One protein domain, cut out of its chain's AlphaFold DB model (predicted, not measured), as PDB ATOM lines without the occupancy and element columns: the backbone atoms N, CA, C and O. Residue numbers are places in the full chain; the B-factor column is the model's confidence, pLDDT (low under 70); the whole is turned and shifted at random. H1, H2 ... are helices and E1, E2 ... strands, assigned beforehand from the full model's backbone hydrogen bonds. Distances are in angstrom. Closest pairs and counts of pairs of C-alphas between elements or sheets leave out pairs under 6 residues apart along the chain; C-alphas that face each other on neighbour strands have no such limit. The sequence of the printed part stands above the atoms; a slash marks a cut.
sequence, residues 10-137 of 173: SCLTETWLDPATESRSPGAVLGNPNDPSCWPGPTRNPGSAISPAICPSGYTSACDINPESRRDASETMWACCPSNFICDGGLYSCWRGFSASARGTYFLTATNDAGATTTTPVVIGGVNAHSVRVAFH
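This is residues 10 to 137 of the 173 residues of an uncharacterized protein of Xylaria multiplex (UniProt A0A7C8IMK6). Two small, strongly twisted sheets, E1 E2 E8 E5 and E3 E4 E9, make a loose sandwich, only partly face to face with their strands crossed, and a long two-stranded hairpin, E6 and E7, makes the end of the domain away from E3 E4 E9. The last three strands, E7, E8 and E9, follow one another with breaks of one residue and join the three sheets in turn, while a long unnamed stretch, residues 31 to 58, is tied to E9 by a short pairing. The printed part has 128 residues, with one named helix and nine named strands in the order H1 E1 E2 E3 E4 E5 E6 E7 E8 E9; the class is mostly strand, though under half of the residues are in named elements. The sheet of four, in the order E1 E2 E8 E5, is mixed; the sheet of three, in the order E3 E4 E9, and the pair E6 E7 are antiparallel. The whole is compact, with a radius of gyration of the C-alphas of 16.2 A, and spans 51 by 37 by 26 A.

Find C-alpha 10 at (35.010, -1.587, -5.310), where H1 begins; it covers residues 10 to 13, 5.1 A long. Next come E1, residues 15 to 18, 9.5 A, and E2, residues 27 to 30, 10.2 A. After the long unnamed stretch look for E3, residues 59 to 64, 14.8 A, and E4, residues 76 to 82, 20.0 A. E5, residues 93 to 97, measures 13.3 A. E6 starts at C-alpha 104, (25.304, -13.359, -20.808), and runs to residue 111 over 22.5 A; E7, residues 117 to 124, comes back over 21.0 A. E8, residues 126 to 130, is 13.7 A long, and E9, residues 132 to 136, is 13.4 A long and ends at C-alpha 136, (31.077, -15.470, 18.102).

Start in the sheet of four, where E1 and E2 form a hairpin with N 16 and O 29 at 2.8 A. E2 and E8 are parallel, with N 30 and O 128 at 2.8 A. E8 and the edge strand E5 are antiparallel, with N 96 and O 127 at 2.9 A; residues 86 to 87 pair with residues 94 to 95 of E5, antiparallel. H1 only grazes this sheet; it is too short for an O i to N i+4 pair, and its one O i to N i+3 pair is within range. Across the sandwich, two sheets face to face, the facing parts are 11.4 A centre to centre and the strands stand at 57 degrees; the closest C-alphas of E4 and E5, those of Cys 81 and Cys 94, are 5.7 A apart. In the second sheet, E3 and E4 form a hairpin with N 63 and O 79 at 3.0 A, and E4 and E9 are antiparallel with N 78 and O 134 at 2.8 A. Residues 49 to 50 pair with residues 133 to 134 of E9, parallel. At the other end, E6 and E7 form a hairpin with N 106 and O 122 at 2.8 A. E7 runs on into E8 at 99 degrees, and E8 runs on into E9 at 48 degrees. E3 and E6 are apart.

The two C-alphas farthest apart, those of Ser 74 and Ala 116, are 52.2 A apart. The printed part has no cut. The links E2 to E3, of 28 residues, and E3 to E4, of 11 residues, are long. The mean pLDDT of the printed part is 77.9; look for values under 70 in 30 residues, among them 40 to 47, 64 to 75 and 89 to 92.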
ATOM      1  N   SER A  10      34.579  -0.795  -4.147       84.75
ATOM      2  CA  SER A  10      35.010  -1.587  -5.310       84.75
ATOM      3  C   SER A  10      34.751  -3.084  -5.115       84.75
ATOM      4  O   SER A  10      34.286  -3.753  -6.033       84.75
ATOM      5  N   CYS A  11      34.908  -3.595  -3.893       84.25
ATOM      6  CA  CYS A  11      34.670  -4.999  -3.553       84.25
ATOM      7  C   CYS A  11      33.194  -5.419  -3.649       84.25
ATOM      8  O   CYS A  11      32.889  -6.608  -3.696       84.25
ATOM      9  N   LEU A  12      32.278  -4.445  -3.671       84.94
ATOM     10  CA  LEU A  12      30.831  -4.650  -3.751       84.94
ATOM     11  C   LEU A  12      30.227  -4.235  -5.096       84.94
ATOM     12  O   LEU A  12      29.048  -4.491  -5.338       84.94
ATOM     13  N   THR A  13      30.988  -3.557  -5.954       84.88
ATOM     14  CA  THR A  13      30.453  -2.933  -7.175       84.88
ATOM     15  C   THR A  13      31.180  -3.362  -8.441       84.88
ATOM     16  O   THR A  13      30.557  -3.425  -9.500       84.88
ATOM     17  N   GLU A  14      32.460  -3.717  -8.357       86.12
ATOM     18  CA  GLU A  14      33.212  -4.197  -9.510       86.12
ATOM     19  C   GLU A  14      32.965  -5.683  -9.733       86.12
ATOM     20  O   GLU A  14      33.002  -6.478  -8.799       86.12
ATOM     21  N   THR A  15      32.729  -6.077 -10.983       84.31
ATOM     22  CA  THR A  15      32.630  -7.490 -11.362       84.31
ATOM     23  C   THR A  15      33.862  -7.876 -12.161       84.31
ATOM     24  O   THR A  15      34.171  -7.259 -13.178       84.31
ATOM     25  N   TRP A  16      34.542  -8.917 -11.705       85.44
ATOM     26  CA  TRP A  16      35.731  -9.482 -12.315       85.44
ATOM     27  C   TRP A  16      35.417 -10.849 -12.914       85.44
ATOM     28  O   TRP A  16      34.540 -11.571 -12.438       85.44
ATOM     29  N   LEU A  17      36.135 -11.208 -13.976       82.44
ATOM     30  CA  LEU A  17      36.108 -12.561 -14.524       82.44
ATOM     31  C   LEU A  17      37.220 -13.371 -13.859       82.44
ATOM     32  O   LEU A  17      38.395 -13.052 -14.017       82.44
ATOM     33  N   ASP A  18      36.835 -14.406 -13.117       79.56
ATOM     34  CA  ASP A  18      37.747 -15.402 -12.565       79.56
ATOM     35  C   ASP A  18      37.988 -16.471 -13.646       79.56
ATOM     36  O   ASP A  18      37.030 -17.145 -14.058       79.56
ATOM     37  N   PRO A  19      39.215 -16.588 -14.190       72.31
ATOM     38  CA  PRO A  19      39.515 -17.578 -15.211       72.31
ATOM     39  C   PRO A  19      39.398 -19.000 -14.656       72.31
ATOM     40  O   PRO A  19      39.515 -19.248 -13.458       72.31
ATOM     41  N   ALA A  20      39.182 -19.954 -15.560       68.75
ATOM     42  CA  ALA A  20      39.157 -21.363 -15.195       68.75
ATOM     43  C   ALA A  20      40.528 -21.789 -14.646       68.75
ATOM     44  O   ALA A  20      41.561 -21.457 -15.232       68.75
ATOM     45  N   THR A  21      40.531 -22.568 -13.572       71.00
ATOM     46  CA  THR A  21      41.715 -23.290 -13.089       71.00
ATOM     47  C   THR A  21      41.472 -24.792 -13.223       71.00
ATOM     48  O   THR A  21      40.345 -25.220 -13.469       71.00
ATOM     49  N   GLU A  22      42.500 -25.623 -13.035       66.69
ATOM     50  CA  GLU A  22      42.354 -27.093 -13.084       66.69
ATOM     51  C   GLU A  22      41.258 -27.623 -12.141       66.69
ATOM     52  O   GLU A  22      40.658 -28.664 -12.394       66.69
ATOM     53  N   SER A  23      40.964 -26.884 -11.070       66.50
ATOM     54  CA  SER A  23      39.963 -27.221 -10.062       66.50
ATOM     55  C   SER A  23      38.676 -26.394 -10.155       66.50
ATOM     56  O   SER A  23      37.772 -26.604  -9.344       66.50
ATOM     57  N   ARG A  24      38.556 -25.454 -11.109       70.12
ATOM     58  CA  ARG A  24      37.437 -24.505 -11.130       70.12
ATOM     59  C   ARG A  24      36.985 -24.087 -12.522       70.12
ATOM     60  O   ARG A  24      37.775 -23.697 -13.374       70.12
ATOM     61  N   SER A  25      35.667 -24.075 -12.711       69.75
ATOM     62  CA  SER A  25      35.041 -23.458 -13.883       69.75
ATOM     63  C   SER A  25      35.184 -21.929 -13.851       69.75
ATOM     64  O   SER A  25      35.142 -21.346 -12.765       69.75
ATOM     65  N   PRO A  26      35.308 -21.272 -15.017       76.00
ATOM     66  CA  PRO A  26      35.385 -19.819 -15.088       76.00
ATOM     67  C   PRO A  26      34.060 -19.190 -14.642       76.00
ATOM     68  O   PRO A  26      32.989 -19.770 -14.839       76.00
ATOM     69  N   GLY A  27      34.111 -17.988 -14.075       82.06
ATOM     70  CA  GLY A  27      32.907 -17.316 -13.590       82.06
ATOM     71  C   GLY A  27      33.085 -15.827 -13.337       82.06
ATOM     72  O   GLY A  27      34.185 -15.294 -13.418       82.06
ATOM     73  N   ALA A  28      31.982 -15.151 -13.024       86.00
ATOM     74  CA  ALA A  28      32.025 -13.785 -12.519       86.00
ATOM     75  C   ALA A  28      32.158 -13.792 -10.992       86.00
ATOM     76  O   ALA A  28      31.505 -14.590 -10.306       86.00
ATOM     77  N   VAL A  29      32.971 -12.881 -10.471       86.69
ATOM     78  CA  VAL A  29      33.150 -12.629  -9.043       86.69
ATOM     79  C   VAL A  29      33.022 -11.135  -8.752       86.69
ATOM     80  O   VAL A  29      33.441 -10.301  -9.551       86.69
ATOM     81  N   LEU A  30      32.391 -10.792  -7.634       87.62
ATOM     82  CA  LEU A  30      32.274  -9.428  -7.140       87.62
ATOM     83  C   LEU A  30      33.530  -9.046  -6.351       87.62
ATOM     84  O   LEU A  30      33.937  -9.776  -5.444       87.62
ATOM     85  N   GLY A  31      34.106  -7.897  -6.687       85.50
ATOM     86  CA  GLY A  31      35.404  -7.451  -6.202       85.50
ATOM     87  C   GLY A  31      36.563  -8.154  -6.904       85.50
ATOM     88  O   GLY A  31      36.420  -9.242  -7.464       85.50
ATOM     89  N   ASN A  32      37.732  -7.518  -6.891       83.44
ATOM     90  CA  ASN A  32      38.937  -8.132  -7.432       83.44
ATOM     91  C   ASN A  32      39.369  -9.285  -6.505       83.44
ATOM     92  O   ASN A  32      39.742  -9.030  -5.356       83.44
ATOM     93  N   PRO A  33      39.391 -10.548  -6.973       76.19
ATOM     94  CA  PRO A  33      39.690 -11.696  -6.116       76.19
ATOM     95  C   PRO A  33      41.135 -11.717  -5.595       76.19
ATOM     96  O   PRO A  33      41.436 -12.505  -4.686       76.19
ATOM     97  N   ASN A  34      42.009 -10.886  -6.172       78.50
ATOM     98  CA  ASN A  34      43.418 -10.725  -5.821       78.50
ATOM     99  C   ASN A  34      43.694  -9.449  -5.012       78.50
ATOM    100  O   ASN A  34      44.822  -9.267  -4.561       78.50
ATOM    101  N   ASP A  35      42.703  -8.573  -4.831       81.94
ATOM    102  CA  ASP A  35      42.863  -7.364  -4.028       81.94
ATOM    103  C   ASP A  35      42.713  -7.714  -2.539       81.94
ATOM    104  O   ASP A  35      41.614  -8.076  -2.108       81.94
ATOM    105  N   PRO A  36      43.787  -7.621  -1.730       78.38
ATOM    106  CA  PRO A  36      43.730  -7.949  -0.309       78.38
ATOM    107  C   PRO A  36      42.800  -7.015   0.475       78.38
ATOM    108  O   PRO A  36      42.308  -7.413   1.524       78.38
ATOM    109  N   SER A  37      42.510  -5.808  -0.026       82.88
ATOM    110  CA  SER A  37      41.599  -4.864   0.634       82.88
ATOM    111  C   SER A  37      40.136  -5.321   0.617       82.88
ATOM    112  O   SER A  37      39.338  -4.861   1.434       82.88
ATOM    113  N   CYS A  38      39.797  -6.279  -0.253       79.00
ATOM    114  CA  CYS A  38      38.493  -6.936  -0.279       79.00
ATOM    115  C   CYS A  38      38.359  -8.093   0.720       79.00
ATOM    116  O   CYS A  38      37.296  -8.713   0.785       79.00
ATOM    117  N   TRP A  39      39.403  -8.385   1.507       74.69
ATOM    118  CA  TRP A  39      39.404  -9.476   2.476       74.69
ATOM    119  C   TRP A  39      39.485  -8.955   3.913       74.69
ATOM    120  O   TRP A  39      40.299  -8.085   4.224       74.69
ATOM    121  N   PRO A  40      38.673  -9.502   4.829       64.75
ATOM    122  CA  PRO A  40      38.813  -9.221   6.247       64.75
ATOM    123  C   PRO A  40      40.083  -9.903   6.784       64.75
ATOM    124  O   PRO A  40      40.126 -11.117   6.975       64.75
ATOM    125  N   GLY A  41      41.128  -9.114   7.036       62.84
ATOM    126  CA  GLY A  41      42.386  -9.574   7.630       62.84
ATOM    127  C   GLY A  41      43.619  -9.308   6.755       62.84
ATOM    128  O   GLY A  41      43.499  -8.905   5.605       62.84
ATOM    129  N   PRO A  42      44.833  -9.514   7.296       54.34
ATOM    130  CA  PRO A  42      46.082  -9.161   6.612       54.34
ATOM    131  C   PRO A  42      46.448 -10.100   5.451       54.34
ATOM    132  O   PRO A  42      47.362  -9.803   4.687       54.34
ATOM    133  N   THR A  43      45.778 -11.247   5.319       59.19
ATOM    134  CA  THR A  43      46.026 -12.237   4.266       59.19
ATOM    135  C   THR A  43      44.705 -12.763   3.712       59.19
ATOM    136  O   THR A  43      43.696 -12.772   4.416       59.19
ATOM    137  N   ARG A  44      44.719 -13.236   2.455       62.69
ATOM    138  CA  ARG A  44      43.624 -13.968   1.785       62.69
ATOM    139  C   ARG A  44      43.399 -15.336   2.445       62.69
ATOM    140  O   ARG A  44      43.505 -16.377   1.802       62.69
ATOM    141  N   ASN A  45      43.191 -15.345   3.754       63.75
ATOM    142  CA  ASN A  45      42.952 -16.539   4.531       63.75
ATOM    143  C   ASN A  45      41.439 -16.699   4.688       63.75
ATOM    144  O   ASN A  45      40.837 -15.980   5.486       63.75
ATOM    145  N   PRO A  46      40.813 -17.642   3.967       57.88
ATOM    146  CA  PRO A  46      39.389 -17.890   4.119       57.88
ATOM    147  C   PRO A  46      39.037 -18.340   5.539       57.88
ATOM    148  O   PRO A  46      37.884 -18.239   5.905       57.88
ATOM    149  N   GLY A  47      39.988 -18.811   6.355       61.59
ATOM    150  CA  GLY A  47      39.768 -19.168   7.759       61.59
ATOM    151  C   GLY A  47      39.865 -18.006   8.754       61.59
ATOM    152  O   GLY A  47      39.695 -18.241   9.947       61.59
ATOM    153  N   SER A  48      40.165 -16.783   8.312       70.19
ATOM    154  CA  SER A  48      40.181 -15.620   9.202       70.19
ATOM    155  C   SER A  48      38.760 -15.116   9.441       70.19
ATOM    156  O   SER A  48      38.059 -14.766   8.493       70.19
ATOM    157  N   ALA A  49      38.351 -15.068  10.707       74.50
ATOM    158  CA  ALA A  49      37.081 -14.499  11.136       74.50
ATOM    159  C   ALA A  49      37.297 -13.200  11.921       74.50
ATOM    160  O   ALA A  49      38.311 -13.032  12.601       74.50
ATOM    161  N   ILE A  50      36.340 -12.281  11.816       77.25
ATOM    162  CA  ILE A  50      36.277 -11.076  12.651       77.25
ATOM    163  C   ILE A  50      35.349 -11.321  13.846       77.25
ATOM    164  O   ILE A  50      34.317 -11.972  13.704       77.25
ATOM    165  N   SER A  51      35.713 -10.793  15.010       74.62
ATOM    166  CA  SER A  51      34.878 -10.787  16.218       74.62
ATOM    167  C   SER A  51      34.667  -9.331  16.678       74.62
ATOM    168  O   SER A  51      35.581  -8.508  16.515       74.62
ATOM    169  N   PRO A  52      33.482  -8.975  17.219       75.12
ATOM    170  CA  PRO A  52      32.307  -9.837  17.434       75.12
ATOM    171  C   PRO A  52      31.575 -10.191  16.126       75.12
ATOM    172  O   PRO A  52      31.875  -9.622  15.075       75.12
ATOM    173  N   ALA A  53      30.606 -11.114  16.194       77.69
ATOM    174  CA  ALA A  53      29.845 -11.661  15.061       77.69
ATOM    175  C   ALA A  53      28.911 -10.647  14.350       77.69
ATOM    176  O   ALA A  53      27.697 -10.834  14.287       77.69
ATOM    177  N   ILE A  54      29.464  -9.553  13.824       81.19
ATOM    178  CA  ILE A  54      28.733  -8.453  13.186       81.19
ATOM    179  C   ILE A  54      29.138  -8.363  11.715       81.19
ATOM    180  O   ILE A  54      30.318  -8.224  11.388       81.19
ATOM    181  N   CYS A  55      28.150  -8.402  10.818       83.75
ATOM    182  CA  CYS A  55      28.408  -8.235   9.393       83.75
ATOM    183  C   CYS A  55      28.865  -6.801   9.061       83.75
ATOM    184  O   CYS A  55      28.283  -5.838   9.567       83.75
ATOM    185  N   PRO A  56      29.869  -6.634   8.180       83.50
ATOM    186  CA  PRO A  56      30.276  -5.324   7.678       83.50
ATOM    187  C   PRO A  56      29.146  -4.588   6.956       83.50
ATOM    188  O   PRO A  56      28.186  -5.189   6.470       83.50
ATOM    189  N   SER A  57      29.306  -3.276   6.792       85.88
ATOM    190  CA  SER A  57      28.372  -2.484   5.985       85.88
ATOM    191  C   SER A  57      28.263  -3.031   4.557       85.88
ATOM    192  O   SER A  57      29.277  -3.317   3.920       85.88
ATOM    193  N   GLY A  58      27.034  -3.169   4.051       83.56
ATOM    194  CA  GLY A  58      26.748  -3.751   2.734       83.56
ATOM    195  C   GLY A  58      26.548  -5.271   2.738       83.56
ATOM    196  O   GLY A  58      26.105  -5.820   1.727       83.56
ATOM    197  N   TYR A  59      26.788  -5.935   3.872       86.88
ATOM    198  CA  TYR A  59      26.579  -7.366   4.071       86.88
ATOM    199  C   TYR A  59      25.393  -7.607   5.013       86.88
ATOM    200  O   TYR A  59      25.224  -6.888   5.993       86.88
ATOM    201  N   THR A  60      24.560  -8.607   4.721       81.31
ATOM    202  CA  THR A  60      23.294  -8.826   5.456       81.31
ATOM    203  C   THR A  60      23.043 -10.266   5.873       81.31
ATOM    204  O   THR A  60      22.395 -10.499   6.888       81.31
ATOM    205  N   SER A  61      23.507 -11.243   5.095       66.50
ATOM    206  CA  SER A  61      23.143 -12.649   5.301       66.50
ATOM    207  C   SER A  61      24.243 -13.349   6.086       66.50
ATOM    208  O   SER A  61      25.299 -13.555   5.503       66.50
ATOM    209  N   ALA A  62      24.007 -13.699   7.356       65.81
ATOM    210  CA  ALA A  62      24.873 -14.577   8.144       65.81
ATOM    211  C   ALA A  62      24.362 -16.022   8.033       65.81
ATOM    212  O   ALA A  62      23.259 -16.322   8.483       65.81
ATOM    213  N   CYS A  63      25.124 -16.904   7.395       72.31
ATOM    214  CA  CYS A  63      24.799 -18.326   7.300       72.31
ATOM    215  C   CYS A  63      25.832 -19.171   8.035       72.31
ATOM    216  O   CYS A  63      27.019 -18.826   8.066       72.31
ATOM    217  N   ASP A  64      25.382 -20.296   8.590       67.94
ATOM    218  CA  ASP A  64      26.284 -21.286   9.158       67.94
ATOM    219  C   ASP A  64      27.218 -21.795   8.062       67.94
ATOM    220  O   ASP A  64      26.796 -22.350   7.043       67.94
ATOM    221  N   ILE A  65      28.511 -21.592   8.277       65.19
ATOM    222  CA  ILE A  65      29.532 -22.233   7.464       65.19
ATOM    223  C   ILE A  65      29.626 -23.681   7.961       65.19
ATOM    224  O   ILE A  65      29.484 -23.924   9.161       65.19
ATOM    225  N   ASN A  66      29.823 -24.642   7.047       62.41
ATOM    226  CA  ASN A  66      29.956 -26.080   7.343       62.41
ATOM    227  C   ASN A  66      30.697 -26.306   8.687       62.41
ATOM    228  O   ASN A  66      31.742 -25.680   8.878       62.41
ATOM    229  N   PRO A  67      30.202 -27.158   9.611       56.16
ATOM    230  CA  PRO A  67      30.836 -27.451  10.902       56.16
ATOM    231  C   PRO A  67      32.352 -27.686  10.847       56.16
ATOM    232  O   PRO A  67      33.053 -27.319  11.783       56.16
ATOM    233  N   GLU A  68      32.862 -28.241   9.746       56.66
ATOM    234  CA  GLU A  68      34.296 -28.476   9.509       56.66
ATOM    235  C   GLU A  68      35.132 -27.193   9.418       56.66
ATOM    236  O   GLU A  68      36.351 -27.220   9.558       56.66
ATOM    237  N   SER A  69      34.484 -26.058   9.169       53.62
ATOM    238  CA  SER A  69      35.135 -24.756   9.120       53.62
ATOM    239  C   SER A  69      35.329 -24.131  10.496       53.62
ATOM    240  O   SER A  69      36.067 -23.154  10.561       53.62
ATOM    241  N   ARG A  70      34.708 -24.673  11.563       59.06
ATOM    242  CA  ARG A  70      34.848 -24.197  12.950       59.06
ATOM    243  C   ARG A  70      36.288 -24.361  13.428       59.06
ATOM    244  O   ARG A  70      36.894 -25.411  13.230       59.06
ATOM    245  N   ARG A  71      36.832 -23.322  14.063       56.41
ATOM    246  CA  ARG A  71      38.199 -23.342  14.598       56.41
ATOM    247  C   ARG A  71      38.286 -24.209  15.853       56.41
ATOM    248  O   ARG A  71      39.278 -24.911  16.031       56.41
ATOM    249  N   ASP A  72      37.228 -24.205  16.663       63.00
ATOM    250  CA  ASP A  72      37.022 -25.086  17.812       63.00
ATOM    251  C   ASP A  72      35.523 -25.229  18.161       63.00
ATOM    252  O   ASP A  72      34.655 -24.639  17.516       63.00
ATOM    253  N   ALA A  73      35.199 -26.064  19.155       63.66
ATOM    254  CA  ALA A  73      33.815 -26.343  19.559       63.66
ATOM    255  C   ALA A  73      33.135 -25.187  20.325       63.66
ATOM    256  O   ALA A  73      31.915 -25.214  20.488       63.66
ATOM    257  N   SER A  74      33.905 -24.207  20.808       66.19
ATOM    258  CA  SER A  74      33.414 -23.030  21.537       66.19
ATOM    259  C   SER A  74      33.168 -21.814  20.639       66.19
ATOM    260  O   SER A  74      32.452 -20.902  21.048       66.19
ATOM    261  N   GLU A  75      33.715 -21.808  19.424       69.06
ATOM    262  CA  GLU A  75      33.574 -20.739  18.439       69.06
ATOM    263  C   GLU A  75      32.480 -21.073  17.411       69.06
ATOM    264  O   GLU A  75      32.544 -22.068  16.680       69.06
ATOM    265  N   THR A  76      31.458 -20.218  17.323       74.75
ATOM    266  CA  THR A  76      30.459 -20.309  16.246       74.75
ATOM    267  C   THR A  76      30.835 -19.328  15.145       74.75
ATOM    268  O   THR A  76      30.891 -18.125  15.387       74.75
ATOM    269  N   MET A  77      31.098 -19.837  13.941       77.81
ATOM    270  CA  MET A  77      31.448 -19.021  12.777       77.81
ATOM    271  C   MET A  77      30.315 -18.940  11.768       77.81
ATOM    272  O   MET A  77      29.790 -19.962  11.325       77.81
ATOM    273  N   TRP A  78      30.023 -17.717  11.341       80.38
ATOM    274  CA  TRP A  78      29.038 -17.391  10.321       80.38
ATOM    275  C   TRP A  78      29.693 -16.688   9.135       80.38
ATOM    276  O   TRP A  78      30.686 -15.980   9.282       80.38
ATOM    277  N   ALA A  79      29.137 -16.872   7.942       82.94
ATOM    278  CA  ALA A  79      29.537 -16.144   6.744       82.94
ATOM    279  C   ALA A  79      28.531 -15.037   6.461       82.94
ATOM    280  O   ALA A  79      27.365 -15.323   6.223       82.94
ATOM    281  N   CYS A  80      29.008 -13.797   6.435       86.75
ATOM    282  CA  CYS A  80      28.292 -12.629   5.959       86.75
ATOM    283  C   CYS A  80      28.429 -12.514   4.437       86.75
ATOM    284  O   CYS A  80      29.550 -12.457   3.924       86.75
ATOM    285  N   CYS A  81      27.308 -12.404   3.724       88.12
ATOM    286  CA  CYS A  81      27.271 -12.156   2.278       88.12
ATOM    287  C   CYS A  81      26.811 -10.740   1.925       88.12
ATOM    288  O   CYS A  81      26.008 -10.170   2.677       88.12
ATOM    289  N   PRO A  82      27.257 -10.183   0.777       88.62
ATOM    290  CA  PRO A  82      26.733  -8.921   0.278       88.62
ATOM    291  C   PRO A  82      25.213  -8.954   0.153       88.62
ATOM    292  O   PRO A  82      24.604  -9.998  -0.096       88.62
ATOM    293  N   SER A  83      24.599  -7.785   0.282       86.25
ATOM    294  CA  SER A  83      23.150  -7.640   0.151       86.25
ATOM    295  C   SER A  83      22.664  -8.227  -1.181       86.25
ATOM    296  O   SER A  83      23.213  -7.920  -2.241       86.25
ATOM    297  N   ASN A  84      21.601  -9.038  -1.137       86.12
ATOM    298  CA  ASN A  84      21.020  -9.777  -2.274       86.12
ATOM    299  C   ASN A  84      21.816 -10.997  -2.777       86.12
ATOM    300  O   ASN A  84      21.489 -11.531  -3.840       86.12
ATOM    301  N   PHE A  85      22.831 -11.449  -2.040       88.94
ATOM    302  CA  PHE A  85      23.493 -12.730  -2.285       88.94
ATOM    303  C   PHE A  85      23.008 -13.778  -1.283       88.94
ATOM    304  O   PHE A  85      22.709 -13.473  -0.124       88.94
ATOM    305  N   ILE A  86      22.930 -15.020  -1.750       87.19
ATOM    306  CA  ILE A  86      22.621 -16.186  -0.924       87.19
ATOM    307  C   ILE A  86      23.902 -16.934  -0.594       87.19
ATOM    308  O   ILE A  86      24.844 -16.924  -1.385       87.19
ATOM    309  N   CYS A  87      23.917 -17.605   0.551       83.44
ATOM    310  CA  CYS A  87      25.026 -18.477   0.878       83.44
ATOM    311  C   CYS A  87      24.941 -19.803   0.128       83.44
ATOM    312  O   CYS A  87      23.893 -20.446   0.144       83.44
ATOM    313  N   ASP A  88      26.047 -20.233  -0.470       77.06
ATOM    314  CA  ASP A  88      26.154 -21.522  -1.165       77.06
ATOM    315  C   ASP A  88      27.185 -22.475  -0.531       77.06
ATOM    316  O   ASP A  88      27.293 -23.627  -0.943       77.06
ATOM    317  N   GLY A  89      27.932 -22.005   0.478       66.75
ATOM    318  CA  GLY A  89      28.969 -22.784   1.165       66.75
ATOM    319  C   GLY A  89      30.202 -23.102   0.308       66.75
ATOM    320  O   GLY A  89      31.048 -23.886   0.738       66.75
ATOM    321  N   GLY A  90      30.317 -22.518  -0.891       65.94
ATOM    322  CA  GLY A  90      31.451 -22.698  -1.795       65.94
ATOM    323  C   GLY A  90      32.690 -21.881  -1.405       65.94
ATOM    324  O   GLY A  90      32.743 -21.234  -0.365       65.94
ATOM    325  N   LEU A  91      33.706 -21.851  -2.279       56.97
ATOM    326  CA  LEU A  91      34.985 -21.144  -2.050       56.97
ATOM    327  C   LEU A  91      34.825 -19.622  -1.834       56.97
ATOM    328  O   LEU A  91      35.679 -18.984  -1.223       56.97
ATOM    329  N   TYR A  92      33.734 -19.042  -2.336       65.12
ATOM    330  CA  TYR A  92      33.352 -17.654  -2.072       65.12
ATOM    331  C   TYR A  92      32.151 -17.535  -1.133       65.12
ATOM    332  O   TYR A  92      31.837 -16.444  -0.683       65.12
ATOM    333  N   SER A  93      31.541 -18.662  -0.777       73.75
ATOM    334  CA  SER A  93      30.373 -18.847   0.085       73.75
ATOM    335  C   SER A  93      29.134 -18.008  -0.233       73.75
ATOM    336  O   SER A  93      28.118 -18.258   0.403       73.75
ATOM    337  N   CYS A  94      29.183 -17.058  -1.176       86.12
ATOM    338  CA  CYS A  94      28.060 -16.233  -1.600       86.12
ATOM    339  C   CYS A  94      27.875 -16.277  -3.115       86.12
ATOM    340  O   CYS A  94      28.810 -16.073  -3.892       86.12
ATOM    341  N   TRP A  95      26.626 -16.434  -3.534       86.81
ATOM    342  CA  TRP A  95      26.235 -16.508  -4.932       86.81
ATOM    343  C   TRP A  95      24.962 -15.708  -5.190       86.81
ATOM    344  O   TRP A  95      24.056 -15.639  -4.358       86.81
ATOM    345  N   ARG A  96      24.866 -15.120  -6.382       88.00
ATOM    346  CA  ARG A  96      23.633 -14.539  -6.908       88.00
ATOM    347  C   ARG A  96      23.427 -15.006  -8.341       88.00
ATOM    348  O   ARG A  96      24.145 -14.598  -9.248       88.00
ATOM    349  N   GLY A  97      22.405 -15.832  -8.545       86.19
ATOM    350  CA  GLY A  97      22.008 -16.293  -9.871       86.19
ATOM    351  C   GLY A  97      21.351 -15.196 -10.710       86.19
ATOM    352  O   GLY A  97      20.681 -14.300 -10.194       86.19
ATOM    353  N   PHE A  98      21.505 -15.304 -12.023       86.50
ATOM    354  CA  PHE A  98      20.758 -14.545 -13.017       86.50
ATOM    355  C   PHE A  98      19.555 -15.353 -13.508       86.50
ATOM    356  O   PHE A  98      19.606 -16.584 -13.617       86.50
ATOM    357  N   SER A  99      18.469 -14.659 -13.855       85.38
ATOM    358  CA  SER A  99      17.358 -15.283 -14.574       85.38
ATOM    359  C   SER A  99      17.832 -15.790 -15.940       85.38
ATOM    360  O   SER A  99      18.817 -15.296 -16.486       85.38
ATOM    361  N   ALA A 100      17.125 -16.763 -16.524       80.75
ATOM    362  CA  ALA A 100      17.489 -17.320 -17.831       80.75
ATOM    363  C   ALA A 100      17.621 -16.240 -18.925       80.75
ATOM    364  O   ALA A 100      18.517 -16.323 -19.757       80.75
ATOM    365  N   SER A 101      16.778 -15.203 -18.874       79.69
ATOM    366  CA  SER A 101      16.790 -14.065 -19.800       79.69
ATOM    367  C   SER A 101      17.914 -13.053 -19.551       79.69
ATOM    368  O   SER A 101      18.163 -12.216 -20.410       79.69
ATOM    369  N   ALA A 102      18.568 -13.098 -18.388       78.94
ATOM    370  CA  ALA A 102      19.655 -12.197 -18.005       78.94
ATOM    371  C   ALA A 102      21.043 -12.859 -18.095       78.94
ATOM    372  O   ALA A 102      22.042 -12.244 -17.729       78.94
ATOM    373  N   ARG A 103      21.127 -14.114 -18.562       84.94
ATOM    374  CA  ARG A 103      22.410 -14.799 -18.770       84.94
ATOM    375  C   ARG A 103      23.143 -14.184 -19.959       84.94
ATOM    376  O   ARG A 103      22.562 -14.022 -21.029       84.94
ATOM    377  N   GLY A 104      24.423 -13.884 -19.768       80.31
ATOM    378  CA  GLY A 104      25.304 -13.359 -20.808       80.31
ATOM    379  C   GLY A 104      26.391 -14.358 -21.191       80.31
ATOM    380  O   GLY A 104      26.860 -15.128 -20.347       80.31
ATOM    381  N   THR A 105      26.808 -14.325 -22.457       85.69
ATOM    382  CA  THR A 105      28.032 -14.992 -22.919       85.69
ATOM    383  C   THR A 105      29.163 -13.974 -22.926       85.69
ATOM    384  O   THR A 105      29.077 -12.952 -23.604       85.69
ATOM    385  N   TYR A 106      30.222 -14.266 -22.184       82.12
ATOM    386  CA  TYR A 106      31.422 -13.447 -22.077       82.12
ATOM    387  C   TYR A 106      32.586 -14.166 -22.751       82.12
ATOM    388  O   TYR A 106      32.621 -15.393 -22.783       82.12
ATOM    389  N   PHE A 107      33.544 -13.419 -23.286       82.25
ATOM    390  CA  PHE A 107      34.722 -13.987 -23.935       82.25
ATOM    391  C   PHE A 107      35.941 -13.745 -23.051       82.25
ATOM    392  O   PHE A 107      36.351 -12.601 -22.861       82.25
ATOM    393  N   LEU A 108      36.509 -14.815 -22.493       80.06
ATOM    394  CA  LEU A 108      37.747 -14.736 -21.721       80.06
ATOM    395  C   LEU A 108      38.920 -14.912 -22.668       80.06
ATOM    396  O   LEU A 108      38.998 -15.925 -23.358       80.06
ATOM    397  N   THR A 109      39.833 -13.944 -22.674       83.06
ATOM    398  CA  THR A 109      41.093 -14.043 -23.414       83.06
ATOM    399  C   THR A 109      42.213 -14.336 -22.428       83.06
ATOM    400  O   THR A 109      42.483 -13.522 -21.548       83.06
ATOM    401  N   ALA A 110      42.848 -15.495 -22.563       79.19
ATOM    402  CA  ALA A 110      44.031 -15.873 -21.800       79.19
ATOM    403  C   ALA A 110      45.259 -15.828 -22.709       79.19
ATOM    404  O   ALA A 110      45.206 -16.328 -23.831       79.19
ATOM    405  N   THR A 111      46.359 -15.265 -22.219       83.88
ATOM    406  CA  THR A 111      47.644 -15.238 -22.928       83.88
ATOM    407  C   THR A 111      48.614 -16.160 -22.205       83.88
ATOM    408  O   THR A 111      48.770 -16.034 -20.994       83.88
ATOM    409  N   ASN A 112      49.244 -17.092 -22.917       83.94
ATOM    410  CA  ASN A 112      50.277 -17.948 -22.333       83.94
ATOM    411  C   ASN A 112      51.654 -17.256 -22.312       83.94
ATOM    412  O   ASN A 112      51.829 -16.183 -22.891       83.94
ATOM    413  N   ASP A 113      52.651 -17.897 -21.697       86.00
ATOM    414  CA  ASP A 113      54.019 -17.357 -21.578       86.00
ATOM    415  C   ASP A 113      54.711 -17.120 -22.933       86.00
ATOM    416  O   ASP A 113      55.633 -16.314 -23.038       86.00
ATOM    417  N   ALA A 114      54.251 -17.792 -23.993       92.00
ATOM    418  CA  ALA A 114      54.730 -17.601 -25.361       92.00
ATOM    419  C   ALA A 114      54.023 -16.443 -26.097       92.00
ATOM    420  O   ALA A 114      54.281 -16.216 -27.278       92.00
ATOM    421  N   GLY A 115      53.113 -15.724 -25.431       89.00
ATOM    422  CA  GLY A 115      52.335 -14.629 -26.013       89.00
ATOM    423  C   GLY A 115      51.148 -15.078 -26.872       89.00
ATOM    424  O   GLY A 115      50.469 -14.234 -27.457       89.00
ATOM    425  N   ALA A 116      50.868 -16.382 -26.963       89.94
ATOM    426  CA  ALA A 116      49.713 -16.885 -27.695       89.94
ATOM    427  C   ALA A 116      48.434 -16.641 -26.891       89.94
ATOM    428  O   ALA A 116      48.378 -16.930 -25.694       89.94
ATOM    429  N   THR A 117      47.407 -16.125 -27.564       90.94
ATOM    430  CA  THR A 117      46.112 -15.821 -26.956       90.94
ATOM    431  C   THR A 117      45.085 -16.897 -27.292       90.94
ATOM    432  O   THR A 117      44.947 -17.315 -28.440       90.94
ATOM    433  N   THR A 118      44.326 -17.319 -26.287       85.62
ATOM    434  CA  THR A 118      43.182 -18.220 -26.422       85.62
ATOM    435  C   THR A 118      41.945 -17.485 -25.940       85.62
ATOM    436  O   THR A 118      41.915 -17.010 -24.807       85.62
ATOM    437  N   THR A 119      40.926 -17.389 -26.796       88.06
ATOM    438  CA  THR A 119      39.637 -16.780 -26.443       88.06
ATOM    439  C   THR A 119      38.578 -17.861 -26.267       88.06
ATOM    440  O   THR A 119      38.289 -18.594 -27.213       88.06
ATOM    441  N   THR A 120      37.970 -17.940 -25.085       83.88
ATOM    442  CA  THR A 120      36.967 -18.959 -24.746       83.88
ATOM    443  C   THR A 120      35.640 -18.300 -24.369       83.88
ATOM    444  O   THR A 120      35.627 -17.444 -23.477       83.88
ATOM    445  N   PRO A 121      34.511 -18.674 -25.004       85.50
ATOM    446  CA  PRO A 121      33.198 -18.204 -24.585       85.50
ATOM    447  C   PRO A 121      32.780 -18.884 -23.277       85.50
ATOM    448  O   PRO A 121      32.860 -20.104 -23.139       85.50
ATOM    449  N   VAL A 122      32.291 -18.095 -22.327       85.19
ATOM    450  CA  VAL A 122      31.797 -18.551 -21.028       85.19
ATOM    451  C   VAL A 122      30.410 -17.975 -20.805       85.19
ATOM    452  O   VAL A 122      30.205 -16.762 -20.836       85.19
ATOM    453  N   VAL A 123      29.443 -18.858 -20.572       85.56
ATOM    454  CA  VAL A 123      28.084 -18.460 -20.204       85.56
ATOM    455  C   VAL A 123      28.044 -18.235 -18.702       85.56
ATOM    456  O   VAL A 123      28.228 -19.167 -17.922       85.56
ATOM    457  N   ILE A 124      27.781 -16.999 -18.292       85.38
ATOM    458  CA  ILE A 124      27.735 -16.627 -16.881       85.38
ATOM    459  C   ILE A 124      26.280 -16.635 -16.421       85.38
ATOM    460  O   ILE A 124      25.453 -15.826 -16.842       85.38
ATOM    461  N   GLY A 125      25.970 -17.603 -15.558       84.31
ATOM    462  CA  GLY A 125      24.644 -17.793 -14.971       84.31
ATOM    463  C   GLY A 125      24.396 -16.996 -13.690       84.31
ATOM    464  O   GLY A 125      23.310 -17.115 -13.129       84.31
ATOM    465  N   GLY A 126      25.379 -16.235 -13.214       87.25
ATOM    466  CA  GLY A 126      25.321 -15.465 -11.975       87.25
ATOM    467  C   GLY A 126      26.694 -14.954 -11.547       87.25
ATOM    468  O   GLY A 126      27.686 -15.151 -12.249       87.25
ATOM    469  N   VAL A 127      26.742 -14.296 -10.394       86.69
ATOM    470  CA  VAL A 127      27.951 -13.691  -9.824       86.69
ATOM    471  C   VAL A 127      28.230 -14.340  -8.478       86.69
ATOM    472  O   VAL A 127      27.341 -14.428  -7.629       86.69
ATOM    473  N   ASN A 128      29.465 -14.789  -8.277       85.94
ATOM    474  CA  ASN A 128      29.964 -15.149  -6.955       85.94
ATOM    475  C   ASN A 128      30.368 -13.877  -6.209       85.94
ATOM    476  O   ASN A 128      30.778 -12.904  -6.828       85.94
ATOM    477  N   ALA A 129      30.335 -13.879  -4.888       85.38
ATOM    478  CA  ALA A 129      30.928 -12.809  -4.099       85.38
ATOM    479  C   ALA A 129      31.616 -13.385  -2.876       85.38
ATOM    480  O   ALA A 129      31.205 -14.424  -2.382       85.38
ATOM    481  N   HIS A 130      32.643 -12.706  -2.380       81.31
ATOM    482  CA  HIS A 130      33.361 -13.143  -1.190       81.31
ATOM    483  C   HIS A 130      32.506 -12.995   0.071       81.31
ATOM    484  O   HIS A 130      32.008 -11.906   0.365       81.31
ATOM    485  N   SER A 131      32.399 -14.069   0.849       82.06
ATOM    486  CA  SER A 131      31.873 -14.026   2.210       82.06
ATOM    487  C   SER A 131      32.892 -13.462   3.194       82.06
ATOM    488  O   SER A 131      34.059 -13.858   3.176       82.06
ATOM    489  N   VAL A 132      32.429 -12.646   4.134       81.88
ATOM    490  CA  VAL A 132      33.196 -12.246   5.318       81.88
ATOM    491  C   VAL A 132      32.859 -13.201   6.451       81.88
ATOM    492  O   VAL A 132      31.693 -13.320   6.812       81.88
ATOM    493  N   ARG A 133      33.852 -13.888   7.021       82.06
ATOM    494  CA  ARG A 133      33.604 -14.753   8.177       82.06
ATOM    495  C   ARG A 133      33.583 -13.928   9.447       82.06
ATOM    496  O   ARG A 133      34.477 -13.118   9.677       82.06
ATOM    497  N   VAL A 134      32.574 -14.155  10.267       80.44
ATOM    498  CA  VAL A 134      32.419 -13.534  11.573       80.44
ATOM    499  C   VAL A 134      32.311 -14.638  12.614       80.44
ATOM    500  O   VAL A 134      31.711 -15.679  12.352       80.44
ATOM    501  N   ALA A 135      32.926 -14.436  13.766       80.00
ATOM    502  CA  ALA A 135      32.963 -15.411  14.838       80.00
ATOM    503  C   ALA A 135      32.314 -14.843  16.089       80.00
ATOM    504  O   ALA A 135      32.495 -13.674  16.432       80.00
ATOM    505  N   PHE A 136      31.562 -15.703  16.762       78.06
ATOM    506  CA  PHE A 136      31.077 -15.470  18.102       78.06
ATOM    507  C   PHE A 136      31.928 -16.268  19.082       78.06
ATOM    508  O   PHE A 136      31.990 -17.499  18.990       78.06
ATOM    509  N   HIS A 137      32.538 -15.565  20.031       76.12
ATOM    510  CA  HIS A 137      33.213 -16.165  21.169       76.12
ATOM    511  C   HIS A 137      32.439 -15.866  22.460       76.12
ATOM    512  O   HIS A 137      31.833 -14.808  22.609       76.12
TER     513      HIS A 137